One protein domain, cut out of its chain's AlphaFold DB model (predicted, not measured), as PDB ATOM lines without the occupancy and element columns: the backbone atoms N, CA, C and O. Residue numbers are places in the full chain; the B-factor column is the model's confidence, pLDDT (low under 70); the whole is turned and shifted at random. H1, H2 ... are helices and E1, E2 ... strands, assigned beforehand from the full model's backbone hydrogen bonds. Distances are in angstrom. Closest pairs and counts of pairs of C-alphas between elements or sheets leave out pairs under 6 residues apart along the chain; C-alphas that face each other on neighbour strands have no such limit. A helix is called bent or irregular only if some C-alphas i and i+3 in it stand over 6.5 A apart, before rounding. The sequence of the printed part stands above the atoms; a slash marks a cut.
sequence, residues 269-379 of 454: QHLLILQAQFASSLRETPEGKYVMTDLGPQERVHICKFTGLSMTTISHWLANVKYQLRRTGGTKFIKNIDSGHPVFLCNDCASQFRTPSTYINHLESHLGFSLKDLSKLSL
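AT A GLANCE: This is residues 269 to 379 of the 454 residues of the protein "Teashirt-like 1" of Acipenser ruthenus (UniProt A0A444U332). Helix H1 lies in the middle, with H4 packed alongside it on one side and the longest helix, H3, slanting past it on the other. H2 and H5 pack on each other, H2 meeting H1 with residues 270 to 274 of H1 and H5 with residues 273 to 277, while the small hairpin of E1 and E2 follows the other end of H1, and E3 with its loops lies near the beginning of H4. The 111 printed residues run H1 E1 E2 H2 H3 E3 H4 H5, five named helices and three named strands, mostly helix; E1 and E2 form an antiparallel sheet. The whole is compact, with a radius of gyration of the C-alphas of 13.5 A and spans of 40 by 27 by 25 A.

HOW THE PARTS SIT: H1, residues 269 to 280, touches H4, residues 356 to 367, at a shallow tilt of 19 degrees, opposite ways; their closest C-alphas, of Ala 276 and Ile 360, are 5.3 A apart. E1, residues 282 to 284, and E2, residues 290 to 292, form an antiparallel hairpin, with N 283 and O 291 at 2.9 A and N 291 and O 283 at 2.8 A, within hydrogen-bond range. H2, residues 297 to 307, only just touches H1, with 3 pairs of C-alphas within 8 A, the closest those of His 270 and Thr 307 at 6.1 A. H3, residues 311 to 328, touches H2 with residues 311 to 315 alone; the closest C-alphas, of Cys 304 and Met 311, are 6.3 A apart. H1 and H3 are close but not clearly touching, with the C-alphas of Phe 278 and Leu 318 closest at 7.4 A, at a steep tilt of 60 degrees. E3, residues 343 to 345, pairs with no named strand, but short antiparallel pairings join its residues 343 to 344 with residues 334 to 335 and its residues 344 to 345 with residues 352 to 353. H5, residues 371 to 379, touches H2; their closest C-alphas, of Phe 306 and Ser 378, are 5.7 A apart. In H1, H2, H3 and H4 every O i to N i+4 pair is within hydrogen-bond range; in H5 2 of 5 are, beside 3 of 6 O i to N i+3 pairs.

IN THESE COORDINATES: H1 begins at C-alpha 269 (-18.668, 26.673, -37.864) and measures 16.6 A. E1, E2 and E3 measure 6.7 A, 6.6 A and 6.5 A. H2 measures 15.3 A, H3 25.5 A and H4 16.3 A. H5, 13.9 A, ends at C-alpha 379 (-15.993, 12.762, -50.286); it is only just irregular, with C-alphas 372 and 375 6.53 A apart.

THE WHOLE: The two C-alphas farthest apart, of Ser 339 and Leu 379, are 40.3 A apart. The printed part has no cut. The link from H3 to E3, residues 329 to 342, is long. The mean pLDDT of the printed part is 90.7, and residues 377 to 379 are under 70.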
ATOM      1  N   GLN A 269     -18.620  28.124 -37.629       91.06
ATOM      2  CA  GLN A 269     -18.668  26.673 -37.864       91.06
ATOM      3  C   GLN A 269     -17.266  26.057 -37.973       91.06
ATOM      4  O   GLN A 269     -17.007  24.987 -37.423       91.06
ATOM      5  N   HIS A 270     -16.321  26.751 -38.619       93.44
ATOM      6  CA  HIS A 270     -14.935  26.282 -38.705       93.44
ATOM      7  C   HIS A 270     -14.255  26.330 -37.329       93.44
ATOM      8  O   HIS A 270     -13.458  25.448 -37.017       93.44
ATOM      9  N   LEU A 271     -14.590  27.313 -36.482       94.19
ATOM     10  CA  LEU A 271     -14.119  27.355 -35.096       94.19
ATOM     11  C   LEU A 271     -14.711  26.227 -34.244       94.19
ATOM     12  O   LEU A 271     -13.969  25.682 -33.433       94.19
ATOM     13  N   LEU A 272     -15.987  25.862 -34.406       94.31
ATOM     14  CA  LEU A 272     -16.595  24.718 -33.708       94.31
ATOM     15  C   LEU A 272     -15.880  23.410 -34.090       94.31
ATOM     16  O   LEU A 272     -15.448  22.665 -33.212       94.31
ATOM     17  N   ILE A 273     -15.655  23.181 -35.391       94.75
ATOM     18  CA  ILE A 273     -14.913  22.016 -35.903       94.75
ATOM     19  C   ILE A 273     -13.484  21.986 -35.344       94.75
ATOM     20  O   ILE A 273     -13.051  20.959 -34.829       94.75
ATOM     21  N   LEU A 274     -12.755  23.107 -35.398       95.56
ATOM     22  CA  LEU A 274     -11.385  23.211 -34.881       95.56
ATOM     23  C   LEU A 274     -11.307  22.996 -33.359       95.56
ATOM     24  O   LEU A 274     -10.397  22.315 -32.889       95.56
ATOM     25  N   GLN A 275     -12.261  23.530 -32.587       95.56
ATOM     26  CA  GLN A 275     -12.351  23.330 -31.134       95.56
ATOM     27  C   GLN A 275     -12.637  21.873 -30.775       95.56
ATOM     28  O   GLN A 275     -11.986  21.332 -29.882       95.56
ATOM     29  N   ALA A 276     -13.561  21.225 -31.483       95.25
ATOM     30  CA  ALA A 276     -13.920  19.842 -31.214       95.25
ATOM     31  C   ALA A 276     -12.806  18.863 -31.619       95.25
ATOM     32  O   ALA A 276     -12.455  17.981 -30.841       95.25
ATOM     33  N   GLN A 277     -12.181  19.076 -32.783       94.81
ATOM     34  CA  GLN A 277     -11.007  18.322 -33.246       94.81
ATOM     35  C   GLN A 277      -9.801  18.503 -32.308       94.81
ATOM     36  O   GLN A 277      -9.059  17.560 -32.033       94.81
ATOM     37  N   PHE A 278      -9.622  19.704 -31.747       95.31
ATOM     38  CA  PHE A 278      -8.640  19.926 -30.691       95.31
ATOM     39  C   PHE A 278      -8.991  19.152 -29.413       95.31
ATOM     40  O   PHE A 278      -8.126  18.460 -28.875       95.31
ATOM     41  N   ALA A 279     -10.248  19.216 -28.960       94.69
ATOM     42  CA  ALA A 279     -10.725  18.505 -27.776       94.69
ATOM     43  C   ALA A 279     -10.577  16.977 -27.907       94.69
ATOM     44  O   ALA A 279     -10.189  16.336 -26.935       94.69
ATOM     45  N   SER A 280     -10.785  16.395 -29.095       93.38
ATOM     46  CA  SER A 280     -10.562  14.960 -29.339       93.38
ATOM     47  C   SER A 280      -9.085  14.552 -29.363       93.38
ATOM     48  O   SER A 280      -8.781  13.380 -29.169       93.38
ATOM     49  N   SER A 281      -8.155  15.496 -29.559       92.31
ATOM     50  CA  SER A 281      -6.708  15.232 -29.450       92.31
ATOM     51  C   SER A 281      -6.184  15.280 -28.004       92.31
ATOM     52  O   SER A 281      -5.040  14.890 -27.737       92.31
ATOM     53  N   LEU A 282      -7.004  15.737 -27.051       91.75
ATOM     54  CA  LEU A 282      -6.674  15.701 -25.630       91.75
ATOM     55  C   LEU A 282      -6.801  14.270 -25.103       91.75
ATOM     56  O   LEU A 282      -7.855  13.649 -25.211       91.75
ATOM     57  N   ARG A 283      -5.731  13.761 -24.493       89.19
ATOM     58  CA  ARG A 283      -5.713  12.457 -23.827       89.19
ATOM     59  C   ARG A 283      -5.496  12.642 -22.334       89.19
ATOM     60  O   ARG A 283      -4.552  13.318 -21.934       89.19
ATOM     61  N   GLU A 284      -6.356  12.026 -21.538       89.50
ATOM     62  CA  GLU A 284      -6.180  11.924 -20.092       89.50
ATOM     63  C   GLU A 284      -5.055  10.919 -19.784       89.50
ATOM     64  O   GLU A 284      -4.959   9.863 -20.417       89.50
ATOM     65  N   THR A 285      -4.163  11.273 -18.865       87.06
ATOM     66  CA  THR A 285      -3.118  10.398 -18.318       87.06
ATOM     67  C   THR A 285      -3.623   9.760 -17.015       87.06
ATOM     68  O   THR A 285      -4.560  10.294 -16.418       87.06
ATOM     69  N   PRO A 286      -3.058   8.634 -16.532       84.00
ATOM     70  CA  PRO A 286      -3.560   7.976 -15.318       84.00
ATOM     71  C   PRO A 286      -3.459   8.840 -14.045       84.00
ATOM     72  O   PRO A 286      -4.099   8.531 -13.047       84.00
ATOM     73  N   GLU A 287      -2.713   9.947 -14.080       80.06
ATOM     74  CA  GLU A 287      -2.652  10.973 -13.031       80.06
ATOM     75  C   GLU A 287      -3.775  12.035 -13.134       80.06
ATOM     76  O   GLU A 287      -3.694  13.075 -12.479       80.06
ATOM     77  N   GLY A 288      -4.786  11.826 -13.988       77.62
ATOM     78  CA  GLY A 288      -5.917  12.744 -14.196       77.62
ATOM     79  C   GLY A 288      -5.559  14.037 -14.940       77.62
ATOM     80  O   GLY A 288      -6.286  15.027 -14.861       77.62
ATOM     81  N   LYS A 289      -4.415  14.082 -15.638       85.31
ATOM     82  CA  LYS A 289      -3.945  15.275 -16.364       85.31
ATOM     83  C   LYS A 289      -4.181  15.136 -17.861       85.31
ATOM     84  O   LYS A 289      -4.058  14.057 -18.425       85.31
ATOM     85  N   TYR A 290      -4.482  16.246 -18.529       88.12
ATOM     86  CA  TYR A 290      -4.791  16.241 -19.957       88.12
ATOM     87  C   TYR A 290      -3.586  16.649 -20.810       88.12
ATOM     88  O   TYR A 290      -3.153  17.801 -20.816       88.12
ATOM     89  N   VAL A 291      -3.064  15.694 -21.582       88.62
ATOM     90  CA  VAL A 291      -1.957  15.892 -22.523       88.62
ATOM     91  C   VAL A 291      -2.495  16.146 -23.931       88.62
ATOM     92  O   VAL A 291      -3.273  15.371 -24.486       88.62
ATOM     93  N   MET A 292      -2.037  17.245 -24.530       90.19
ATOM     94  CA  MET A 292      -2.370  17.652 -25.895       90.19
ATOM     95  C   MET A 292      -1.601  16.817 -26.929       90.19
ATOM     96  O   MET A 292      -0.463  17.152 -27.268       90.19
ATOM     97  N   THR A 293      -2.228  15.775 -27.474       89.31
ATOM     98  CA  THR A 293      -1.687  15.038 -28.631       89.31
ATOM     99  C   THR A 293      -1.678  15.950 -29.867       89.31
ATOM    100  O   THR A 293      -2.380  16.963 -29.921       89.31
ATOM    101  N   ASP A 294      -0.837  15.676 -30.861       87.88
ATOM    102  CA  ASP A 294      -0.887  16.384 -32.143       87.88
ATOM    103  C   ASP A 294      -1.863  15.715 -33.104       87.88
ATOM    104  O   ASP A 294      -1.763  14.516 -33.340       87.88
ATOM    105  N   LEU A 295      -2.767  16.515 -33.682       89.12
ATOM    106  CA  LEU A 295      -3.626  16.065 -34.775       89.12
ATOM    107  C   LEU A 295      -2.757  15.598 -35.944       89.12
ATOM    108  O   LEU A 295      -1.862  16.327 -36.393       89.12
ATOM    109  N   GLY A 296      -3.028  14.397 -36.434       87.75
ATOM    110  CA  GLY A 296      -2.292  13.751 -37.507       87.75
ATOM    111  C   GLY A 296      -2.482  14.454 -38.858       87.75
ATOM    112  O   GLY A 296      -3.449  15.197 -39.056       87.75
ATOM    113  N   PRO A 297      -1.591  14.212 -39.839       89.94
ATOM    114  CA  PRO A 297      -1.709  14.816 -41.166       89.94
ATOM    115  C   PRO A 297      -3.053  14.531 -41.852       89.94
ATOM    116  O   PRO A 297      -3.609  15.430 -42.477       89.94
ATOM    117  N   GLN A 298      -3.609  13.323 -41.696       90.31
ATOM    118  CA  GLN A 298      -4.905  12.953 -42.284       90.31
ATOM    119  C   GLN A 298      -6.075  13.743 -41.680       90.31
ATOM    120  O   GLN A 298      -6.922  14.240 -42.417       90.31
ATOM    121  N   GLU A 299      -6.103  13.921 -40.358       90.62
ATOM    122  CA  GLU A 299      -7.147  14.682 -39.658       90.62
ATOM    123  C   GLU A 299      -7.131  16.147 -40.103       90.62
ATOM    124  O   GLU A 299      -8.163  16.695 -40.490       90.62
ATOM    125  N   ARG A 300      -5.937  16.756 -40.171       93.56
ATOM    126  CA  ARG A 300      -5.775  18.112 -40.719       93.56
ATOM    127  C   ARG A 300      -6.241  18.189 -42.177       93.56
ATOM    128  O   ARG A 300      -6.902  19.161 -42.528       93.56
ATOM    129  N   VAL A 301      -5.972  17.175 -43.006       92.88
ATOM    130  CA  VAL A 301      -6.450  17.112 -44.401       92.88
ATOM    131  C   VAL A 301      -7.979  17.002 -44.487       92.88
ATOM    132  O   VAL A 301      -8.566  17.668 -45.338       92.88
ATOM    133  N   HIS A 302      -8.644  16.241 -43.612       91.38
ATOM    134  CA  HIS A 302     -10.114  16.222 -43.551       91.38
ATOM    135  C   HIS A 302     -10.676  17.600 -43.170       91.38
ATOM    136  O   HIS A 302     -11.591  18.089 -43.832       91.38
ATOM    137  N   ILE A 303     -10.069  18.277 -42.187       92.69
ATOM    138  CA  ILE A 303     -10.436  19.656 -41.827       92.69
ATOM    139  C   ILE A 303     -10.210  20.607 -43.017       92.69
ATOM    140  O   ILE A 303     -11.092  21.415 -43.301       92.69
ATOM    141  N   CYS A 304      -9.097  20.495 -43.759       92.94
ATOM    142  CA  CYS A 304      -8.842  21.312 -44.959       92.94
ATOM    143  C   CYS A 304      -9.944  21.145 -46.007       92.94
ATOM    144  O   CYS A 304     -10.483  22.132 -46.497       92.94
ATOM    145  N   LYS A 305     -10.277  19.894 -46.347       90.81
ATOM    146  CA  LYS A 305     -11.263  19.581 -47.390       90.81
ATOM    147  C   LYS A 305     -12.668  20.062 -47.025       90.81
ATOM    148  O   LYS A 305     -13.376  20.529 -47.905       90.81
ATOM    149  N   PHE A 306     -13.051  19.976 -45.750       89.00
ATOM    150  CA  PHE A 306     -14.369  20.418 -45.287       89.00
ATOM    151  C   PHE A 306     -14.470  21.946 -45.128       89.00
ATOM    152  O   PHE A 306     -15.470  22.547 -45.497       89.00
ATOM    153  N   THR A 307     -13.440  22.594 -44.570       90.75
ATOM    154  CA  THR A 307     -13.485  24.029 -44.208       90.75
ATOM    155  C   THR A 307     -12.865  24.967 -45.250       90.75
ATOM    156  O   THR A 307     -12.897  26.185 -45.079       90.75
ATOM    157  N   GLY A 308     -12.206  24.437 -46.284       90.88
ATOM    158  CA  GLY A 308     -11.401  25.219 -47.233       90.88
ATOM    159  C   GLY A 308     -10.149  25.880 -46.628       90.88
ATOM    160  O   GLY A 308      -9.402  26.547 -47.343       90.88
ATOM    161  N   LEU A 309      -9.892  25.718 -45.325       93.00
ATOM    162  CA  LEU A 309      -8.728  26.289 -44.649       93.00
ATOM    163  C   LEU A 309      -7.447  25.557 -45.065       93.00
ATOM    164  O   LEU A 309      -7.420  24.331 -45.165       93.00
ATOM    165  N   SER A 310      -6.345  26.288 -45.243       93.94
ATOM    166  CA  SER A 310      -5.058  25.661 -45.561       93.94
ATOM    167  C   SER A 310      -4.489  24.871 -44.371       93.94
ATOM    168  O   SER A 310      -4.656  25.252 -43.208       93.94
ATOM    169  N   MET A 311      -3.699  23.829 -44.666       94.00
ATOM    170  CA  MET A 311      -2.922  23.073 -43.666       94.00
ATOM    171  C   MET A 311      -2.097  23.984 -42.743       94.00
ATOM    172  O   MET A 311      -1.978  23.709 -41.547       94.00
ATOM    173  N   THR A 312      -1.540  25.076 -43.281       94.50
ATOM    174  CA  THR A 312      -0.787  26.083 -42.518       94.50
ATOM    175  C   THR A 312      -1.693  26.890 -41.591       94.50
ATOM    176  O   THR A 312      -1.370  27.035 -40.418       94.50
ATOM    177  N   THR A 313      -2.862  27.332 -42.062       94.88
ATOM    178  CA  THR A 313      -3.855  28.084 -41.272       94.88
ATOM    179  C   THR A 313      -4.370  27.263 -40.087       94.88
ATOM    180  O   THR A 313      -4.373  27.745 -38.953       94.88
ATOM    181  N   ILE A 314      -4.719  25.994 -40.324       94.81
ATOM    182  CA  ILE A 314      -5.131  25.044 -39.280       94.81
ATOM    183  C   ILE A 314      -3.981  24.801 -38.292       94.81
ATOM    184  O   ILE A 314      -4.177  24.870 -37.080       94.81
ATOM    185  N   SER A 315      -2.761  24.573 -38.789       94.62
ATOM    186  CA  SER A 315      -1.602  24.309 -37.926       94.62
ATOM    187  C   SER A 315      -1.199  25.527 -37.085       94.62
ATOM    188  O   SER A 315      -0.844  25.358 -35.923       94.62
ATOM    189  N   HIS A 316      -1.311  26.749 -37.615       95.19
ATOM    190  CA  HIS A 316      -1.091  27.988 -36.860       95.19
ATOM    191  C   HIS A 316      -2.166  28.212 -35.788       95.19
ATOM    192  O   HIS A 316      -1.832  28.609 -34.672       95.19
ATOM    193  N   TRP A 317      -3.439  27.916 -36.084       95.25
ATOM    194  CA  TRP A 317      -4.515  27.969 -35.090       95.25
ATOM    195  C   TRP A 317      -4.263  26.978 -33.944       95.25
ATOM    196  O   TRP A 317      -4.269  27.366 -32.776       95.25
ATOM    197  N   LEU A 318      -3.934  25.723 -34.274       94.75
ATOM    198  CA  LEU A 318      -3.598  24.683 -33.296       94.75
ATOM    199  C   LEU A 318      -2.370  25.061 -32.456       94.75
ATOM    200  O   LEU A 318      -2.393  24.911 -31.234       94.75
ATOM    201  N   ALA A 319      -1.316  25.593 -33.081       94.25
ATOM    202  CA  ALA A 319      -0.124  26.061 -32.380       94.25
ATOM    203  C   ALA A 319      -0.435  27.221 -31.419       94.25
ATOM    204  O   ALA A 319       0.049  27.216 -30.288       94.25
ATOM    205  N   ASN A 320      -1.288  28.173 -31.821       94.31
ATOM    206  CA  ASN A 320      -1.733  29.268 -30.957       94.31
ATOM    207  C   ASN A 320      -2.500  28.738 -29.734       94.31
ATOM    208  O   ASN A 320      -2.155  29.076 -28.605       94.31
ATOM    209  N   VAL A 321      -3.469  27.838 -29.939       94.50
ATOM    210  CA  VAL A 321      -4.233  27.199 -28.853       94.50
ATOM    211  C   VAL A 321      -3.316  26.441 -27.887       94.50
ATOM    212  O   VAL A 321      -3.402  26.653 -26.677       94.50
ATOM    213  N   LYS A 322      -2.386  25.620 -28.398       93.06
ATOM    214  CA  LYS A 322      -1.405  24.893 -27.570       93.06
ATOM    215  C   LYS A 322      -0.466  25.831 -26.804       93.06
ATOM    216  O   LYS A 322      -0.136  25.550 -25.654       93.06
ATOM    217  N   TYR A 323      -0.044  26.937 -27.417       93.88
ATOM    218  CA  TYR A 323       0.800  27.947 -26.776       93.88
ATOM    219  C   TYR A 323       0.067  28.670 -25.638       93.88
ATOM    220  O   TYR A 323       0.620  28.776 -24.546       93.88
ATOM    221  N   GLN A 324      -1.185  29.091 -25.852       92.75
ATOM    222  CA  GLN A 324      -2.008  29.698 -24.800       92.75
ATOM    223  C   GLN A 324      -2.194  28.725 -23.627       92.75
ATOM    224  O   GLN A 324      -1.852  29.057 -22.498       92.75
ATOM    225  N   LEU A 325      -2.610  27.477 -23.877       91.62
ATOM    226  CA  LEU A 325      -2.788  26.484 -22.805       91.62
ATOM    227  C   LEU A 325      -1.504  26.226 -21.997       91.62
ATOM    228  O   LEU A 325      -1.588  26.028 -20.791       91.62
ATOM    229  N   ARG A 326      -0.322  26.288 -22.630       90.06
ATOM    230  CA  ARG A 326       0.978  26.173 -21.943       90.06
ATOM    231  C   ARG A 326       1.428  27.441 -21.208       90.06
ATOM    232  O   ARG A 326       2.225  27.319 -20.286       90.06
ATOM    233  N   ARG A 327       0.985  28.637 -21.616       90.38
ATOM    234  CA  ARG A 327       1.452  29.924 -21.058       90.38
ATOM    235  C   ARG A 327       0.480  30.565 -20.063       90.38
ATOM    236  O   ARG A 327       0.925  31.298 -19.186       90.38
ATOM    237  N   THR A 328      -0.821  30.325 -20.203       89.31
ATOM    238  CA  THR A 328      -1.888  30.964 -19.410       89.31
ATOM    239  C   THR A 328      -2.845  29.967 -18.748       89.31
ATOM    240  O   THR A 328      -3.850  30.392 -18.186       89.31
ATOM    241  N   GLY A 329      -2.601  28.652 -18.854       83.75
ATOM    242  CA  GLY A 329      -3.471  27.597 -18.299       83.75
ATOM    243  C   GLY A 329      -4.865  27.493 -18.949       83.75
ATOM    244  O   GLY A 329      -5.692  26.668 -18.554       83.75
ATOM    245  N   GLY A 330      -5.156  28.322 -19.959       90.38
ATOM    246  CA  GLY A 330      -6.488  28.442 -20.544       90.38
ATOM    247  C   GLY A 330      -6.547  29.256 -21.837       90.38
ATOM    248  O   GLY A 330      -5.783  30.198 -22.046       90.38
ATOM    249  N   THR A 331      -7.497  28.889 -22.695       93.56
ATOM    250  CA  THR A 331      -7.976  29.638 -23.862       93.56
ATOM    251  C   THR A 331      -9.372  30.224 -23.583       93.56
ATOM    252  O   THR A 331      -9.860  30.227 -22.453       93.56
ATOM    253  N   LYS A 332     -10.061  30.713 -24.624       91.69
ATOM    254  CA  LYS A 332     -11.474  31.120 -24.528       91.69
ATOM    255  C   LYS A 332     -12.426  29.953 -24.221       91.69
ATOM    256  O   LYS A 332     -13.446  30.181 -23.581       91.69
ATOM    257  N   PHE A 333     -12.096  28.744 -24.681       94.94
ATOM    258  CA  PHE A 333     -12.998  27.583 -24.703       94.94
ATOM    259  C   PHE A 333     -12.533  26.408 -23.824       94.94
ATOM    260  O   PHE A 333     -13.292  25.469 -23.609       94.94
ATOM    261  N   ILE A 334     -11.308  26.462 -23.288       95.00
ATOM    262  CA  ILE A 334     -10.761  25.515 -22.302       95.00
ATOM    263  C   ILE A 334     -10.080  26.315 -21.193       95.00
ATOM    264  O   ILE A 334      -9.299  27.212 -21.488       95.00
ATOM    265  N   LYS A 335     -10.312  25.974 -19.927       92.94
ATOM    266  CA  LYS A 335      -9.598  26.520 -18.759       92.94
ATOM    267  C   LYS A 335      -9.133  25.382 -17.852       92.94
ATOM    268  O   LYS A 335      -9.704  24.295 -17.917       92.94
ATOM    269  N   ASN A 336      -8.163  25.652 -16.977       89.06
ATOM    270  CA  ASN A 336      -7.759  24.769 -15.875       89.06
ATOM    271  C   ASN A 336      -7.241  23.384 -16.335       89.06
ATOM    272  O   ASN A 336      -7.438  22.378 -15.656       89.06
ATOM    273  N   ILE A 337      -6.628  23.303 -17.523       86.88
ATOM    274  CA  ILE A 337      -6.161  22.028 -18.111       86.88
ATOM    275  C   ILE A 337      -4.961  21.425 -17.353       86.88
ATOM    276  O   ILE A 337      -4.746  20.215 -17.346       86.88
ATOM    277  N   ASP A 338      -4.193  22.294 -16.705       83.19
ATOM    278  CA  ASP A 338      -3.016  22.042 -15.880       83.19
ATOM    279  C   ASP A 338      -3.360  21.521 -14.474       83.19
ATOM    280  O   ASP A 338      -2.646  20.673 -13.935       83.19
ATOM    281  N   SER A 339      -4.484  21.967 -13.903       83.69
ATOM    282  CA  SER A 339      -4.960  21.574 -12.568       83.69
ATOM    283  C   SER A 339      -5.610  20.181 -12.496       83.69
ATOM    284  O   SER A 339      -6.157  19.806 -11.457       83.69
ATOM    285  N   GLY A 340      -5.617  19.433 -13.606       80.56
ATOM    286  CA  GLY A 340      -6.322  18.152 -13.750       80.56
ATOM    287  C   GLY A 340      -7.851  18.270 -13.834       80.56
ATOM    288  O   GLY A 340      -8.532  17.276 -14.048       80.56
ATOM    289  N   HIS A 341      -8.410  19.477 -13.707       86.75
ATOM    290  CA  HIS A 341      -9.856  19.710 -13.680       86.75
ATOM    291  C   HIS A 341     -10.279  20.634 -14.833       86.75
ATOM    292  O   HIS A 341     -10.711  21.767 -14.582       86.75
ATOM    293  N   PRO A 342     -10.158  20.181 -16.100       91.75
ATOM    294  CA  PRO A 342     -10.440  21.017 -17.251       91.75
ATOM    295  C   PRO A 342     -11.900  21.476 -17.273       91.75
ATOM    296  O   PRO A 342     -12.841  20.762 -16.916       91.75
ATOM    297  N   VAL A 343     -12.077  22.705 -17.734       94.06
ATOM    298  CA  VAL A 343     -13.368  23.352 -17.928       94.06
ATOM    299  C   VAL A 343     -13.487  23.718 -19.397       94.06
ATOM    300  O   VAL A 343     -12.824  24.644 -19.863       94.06
ATOM    301  N   PHE A 344     -14.335  22.990 -20.116       95.94
ATOM    302  CA  PHE A 344     -14.692  23.282 -21.500       95.94
ATOM    303  C   PHE A 344     -15.884  24.241 -21.522       95.94
ATOM    304  O   PHE A 344     -16.785  24.124 -20.690       95.94
ATOM    305  N   LEU A 345     -15.882  25.195 -22.451       96.81
ATOM    306  CA  LEU A 345     -16.867  26.273 -22.548       96.81
ATOM    307  C   LEU A 345     -17.308  26.437 -24.004       96.81
ATOM    308  O   LEU A 345     -16.481  26.722 -24.872       96.81
ATOM    309  N   CYS A 346     -18.601  26.279 -24.280       95.31
ATOM    310  CA  CYS A 346     -19.152  26.630 -25.585       95.31
ATOM    311  C   CYS A 346     -19.327  28.147 -25.680       95.31
ATOM    312  O   CYS A 346     -19.955  28.763 -24.820       95.31
ATOM    313  N   ASN A 347     -18.793  28.753 -26.739       90.88
ATOM    314  CA  ASN A 347     -18.939  30.187 -26.984       90.88
ATOM    315  C   ASN A 347     -20.386  30.573 -27.352       90.88
ATOM    316  O   ASN A 347     -20.822  31.673 -27.026       90.88
ATOM    317  N   ASP A 348     -21.124  29.670 -28.000       92.06
ATOM    318  CA  ASP A 348     -22.347  30.022 -28.730       92.06
ATOM    319  C   ASP A 348     -23.617  29.900 -27.870       92.06
ATOM    320  O   ASP A 348     -24.631  30.528 -28.164       92.06
ATOM    321  N   CYS A 349     -23.555  29.143 -26.769       94.50
ATOM    322  CA  CYS A 349     -24.626  29.042 -25.767       94.50
ATOM    323  C   CYS A 349     -24.137  29.142 -24.306       94.50
ATOM    324  O   CYS A 349     -24.897  28.857 -23.384       94.50
ATOM    325  N   ALA A 350     -22.873  29.531 -24.081       94.75
ATOM    326  CA  ALA A 350     -22.235  29.678 -22.762       94.75
ATOM    327  C   ALA A 350     -22.232  28.420 -21.856       94.75
ATOM    328  O   ALA A 350     -21.921  28.511 -20.666       94.75
ATOM    329  N   SER A 351     -22.543  27.241 -22.402       95.56
ATOM    330  CA  SER A 351     -22.581  25.968 -21.674       95.56
ATOM    331  C   SER A 351     -21.187  25.508 -21.212       95.56
ATOM    332  O   SER A 351     -20.170  25.786 -21.856       95.56
ATOM    333  N   GLN A 352     -21.135  24.798 -20.080       96.81
ATOM    334  CA  GLN A 352     -19.898  24.356 -19.429       96.81
ATOM    335  C   GLN A 352     -19.850  22.829 -19.287       96.81
ATOM    336  O   GLN A 352     -20.794  22.221 -18.790       96.81
ATOM    337  N   PHE A 353     -18.711  22.219 -19.626       96.06
ATOM    338  CA  PHE A 353     -18.483  20.772 -19.526       96.06
ATOM    339  C   PHE A 353     -17.169  20.461 -18.804       96.06
ATOM    340  O   PHE A 353     -16.274  21.306 -18.716       96.06
ATOM    341  N   ARG A 354     -17.050  19.233 -18.288       93.44
ATOM    342  CA  ARG A 354     -15.854  18.741 -17.574       93.44
ATOM    343  C   ARG A 354     -15.104  17.624 -18.298       93.44
ATOM    344  O   ARG A 354     -13.959  17.367 -17.955       93.44
ATOM    345  N   THR A 355     -15.708  16.989 -19.304       92.25
ATOM    346  CA  THR A 355     -15.063  15.944 -20.115       92.25
ATOM    347  C   THR A 355     -15.016  16.361 -21.587       92.25
ATOM    348  O   THR A 355     -15.978  16.972 -22.066       92.25
ATOM    349  N   PRO A 356     -13.955  16.013 -22.346       93.38
ATOM    350  CA  PRO A 356     -13.887  16.344 -23.767       93.38
ATOM    351  C   PRO A 356     -15.041  15.729 -24.564       93.38
ATOM    352  O   PRO A 356     -15.578  16.375 -25.453       93.38
ATOM    353  N   SER A 357     -15.461  14.505 -24.230       94.12
ATOM    354  CA  SER A 357     -16.519  13.778 -24.943       94.12
ATOM    355  C   SER A 357     -17.888  14.457 -24.857       94.12
ATOM    356  O   SER A 357     -18.566  14.581 -25.873       94.12
ATOM    357  N   THR A 358     -18.290  14.949 -23.681       96.25
ATOM    358  CA  THR A 358     -19.568  15.673 -23.538       96.25
ATOM    359  C   THR A 358     -19.539  17.021 -24.253       96.25
ATOM    360  O   THR A 358     -20.516  17.383 -24.906       96.25
ATOM    361  N   TYR A 359     -18.398  17.715 -24.218       96.75
ATOM    362  CA  TYR A 359     -18.186  18.937 -24.991       96.75
ATOM    363  C   TYR A 359     -18.251  18.684 -26.504       96.75
ATOM    364  O   TYR A 359     -18.954  19.398 -27.212       96.75
ATOM    365  N   ILE A 360     -17.582  17.639 -27.002       95.81
ATOM    366  CA  ILE A 360     -17.583  17.259 -28.422       95.81
ATOM    367  C   ILE A 360     -19.002  16.952 -28.909       95.81
ATOM    368  O   ILE A 360     -19.438  17.565 -29.876       95.81
ATOM    369  N   ASN A 361     -19.745  16.082 -28.214       96.31
ATOM    370  CA  ASN A 361     -21.124  15.741 -28.585       96.31
ATOM    371  C   ASN A 361     -22.039  16.986 -28.604       96.31
ATOM    372  O   ASN A 361     -22.964  17.086 -29.409       96.31
ATOM    373  N   HIS A 362     -21.776  17.963 -27.732       96.81
ATOM    374  CA  HIS A 362     -22.477  19.241 -27.746       96.81
ATOM    375  C   HIS A 362     -22.083  20.126 -28.946       96.81
ATOM    376  O   HIS A 362     -22.963  20.706 -29.583       96.81
ATOM    377  N   LEU A 363     -20.802  20.201 -29.321       96.19
ATOM    378  CA  LEU A 363     -20.387  20.903 -30.541       96.19
ATOM    379  C   LEU A 363     -20.952  20.228 -31.807       96.19
ATOM    380  O   LEU A 363     -21.373  20.926 -32.727       96.19
ATOM    381  N   GLU A 364     -21.060  18.895 -31.831       94.31
ATOM    382  CA  GLU A 364     -21.768  18.145 -32.883       94.31
ATOM    383  C   GLU A 364     -23.253  18.552 -32.972       94.31
ATOM    384  O   GLU A 364     -23.774  18.709 -34.075       94.31
ATOM    385  N   SER A 365     -23.921  18.838 -31.844       95.25
ATOM    386  CA  SER A 365     -25.308  19.343 -31.851       95.25
ATOM    387  C   SER A 365     -25.461  20.759 -32.434       95.25
ATOM    388  O   SER A 365     -26.490  21.055 -33.037       95.25
ATOM    389  N   HIS A 366     -24.430  21.610 -32.335       93.94
ATOM    390  CA  HIS A 366     -24.386  22.911 -33.022       93.94
ATOM    391  C   HIS A 366     -24.039  22.789 -34.518       93.94
ATOM    392  O   HIS A 366     -24.405  23.662 -35.303       93.94
ATOM    393  N   LEU A 367     -23.326  21.730 -34.917       92.38
ATOM    394  CA  LEU A 367     -22.925  21.472 -36.305       92.38
ATOM    395  C   LEU A 367     -23.978  20.691 -37.111       92.38
ATOM    396  O   LEU A 367     -24.019  20.816 -38.331       92.38
ATOM    397  N   GLY A 368     -24.816  19.889 -36.448       91.00
ATOM    398  CA  GLY A 368     -25.830  19.038 -37.081       91.00
ATOM    399  C   GLY A 368     -25.299  17.715 -37.655       91.00
ATOM    400  O   GLY A 368     -26.054  16.989 -38.297       91.00
ATOM    401  N   PHE A 369     -24.023  17.384 -37.432       91.50
ATOM    402  CA  PHE A 369     -23.375  16.152 -37.902       91.50
ATOM    403  C   PHE A 369     -22.260  15.706 -36.939       91.50
ATOM    404  O   PHE A 369     -21.723  16.523 -36.190       91.50
ATOM    405  N   SER A 370     -21.871  14.421 -36.976       90.94
ATOM    406  CA  SER A 370     -20.733  13.932 -36.182       90.94
ATOM    407  C   SER A 370     -19.393  14.181 -36.874       90.94
ATOM    408  O   SER A 370     -19.218  13.950 -38.068       90.94
ATOM    409  N   LEU A 371     -18.388  14.574 -36.096       88.62
ATOM    410  CA  LEU A 371     -17.022  14.828 -36.553       88.62
ATOM    411  C   LEU A 371     -16.338  13.565 -37.088       88.62
ATOM    412  O   LEU A 371     -15.418  13.662 -37.898       88.62
ATOM    413  N   LYS A 372     -16.805  12.381 -36.676       87.75
ATOM    414  CA  LYS A 372     -16.382  11.085 -37.235       87.75
ATOM    415  C   LYS A 372     -16.692  11.016 -38.734       87.75
ATOM    416  O   LYS A 372     -15.896  10.493 -39.518       87.75
ATOM    417  N   ASP A 373     -17.808  11.618 -39.135       85.50
ATOM    418  CA  ASP A 373     -18.287  11.644 -40.511       85.50
ATOM    419  C   ASP A 373     -17.653  12.756 -41.357       85.50
ATOM    420  O   ASP A 373     -17.796  12.705 -42.571       85.50
ATOM    421  N   LEU A 374     -16.843  13.674 -40.800       83.94
ATOM    422  CA  LEU A 374     -16.036  14.622 -41.602       83.94
ATOM    423  C   LEU A 374     -15.171  13.906 -42.651       83.94
ATOM    424  O   LEU A 374     -14.980  14.411 -43.755       83.94
ATOM    425  N   SER A 375     -14.679  12.709 -42.321       79.50
ATOM    426  CA  SER A 375     -13.929  11.840 -43.238       79.50
ATOM    427  C   SER A 375     -14.757  11.356 -44.443       79.50
ATOM    428  O   SER A 375     -14.201  11.150 -45.520       79.50
ATOM    429  N   LYS A 376     -16.080  11.221 -44.276       78.88
ATOM    430  CA  LYS A 376     -17.049  10.747 -45.280       78.88
ATOM    431  C   LYS A 376     -17.672  11.913 -46.047       78.88
ATOM    432  O   LYS A 376     -17.596  11.947 -47.268       78.88
ATOM    433  N   LEU A 377     -18.170  12.922 -45.328       64.69
ATOM    434  CA  LEU A 377     -18.696  14.181 -45.869       64.69
ATOM    435  C   LEU A 377     -17.668  14.872 -46.775       64.69
ATOM    436  O   LEU A 377     -18.027  15.465 -47.785       64.69
ATOM    437  N   SER A 378     -16.373  14.731 -46.474       61.34
ATOM    438  CA  SER A 378     -15.287  15.194 -47.340       61.34
ATOM    439  C   SER A 378     -15.247  14.539 -48.733       61.34
ATOM    440  O   SER A 378     -14.585  15.096 -49.607       61.34
ATOM    441  N   LEU A 379     -15.860  13.374 -48.957       60.12
ATOM    442  CA  LEU A 379     -15.993  12.762 -50.286       60.12
ATOM    443  C   LEU A 379     -17.264  13.246 -50.987       60.12
ATOM    444  O   LEU A 379     -17.188  13.634 -52.150       60.12
TER     445      LEU A 379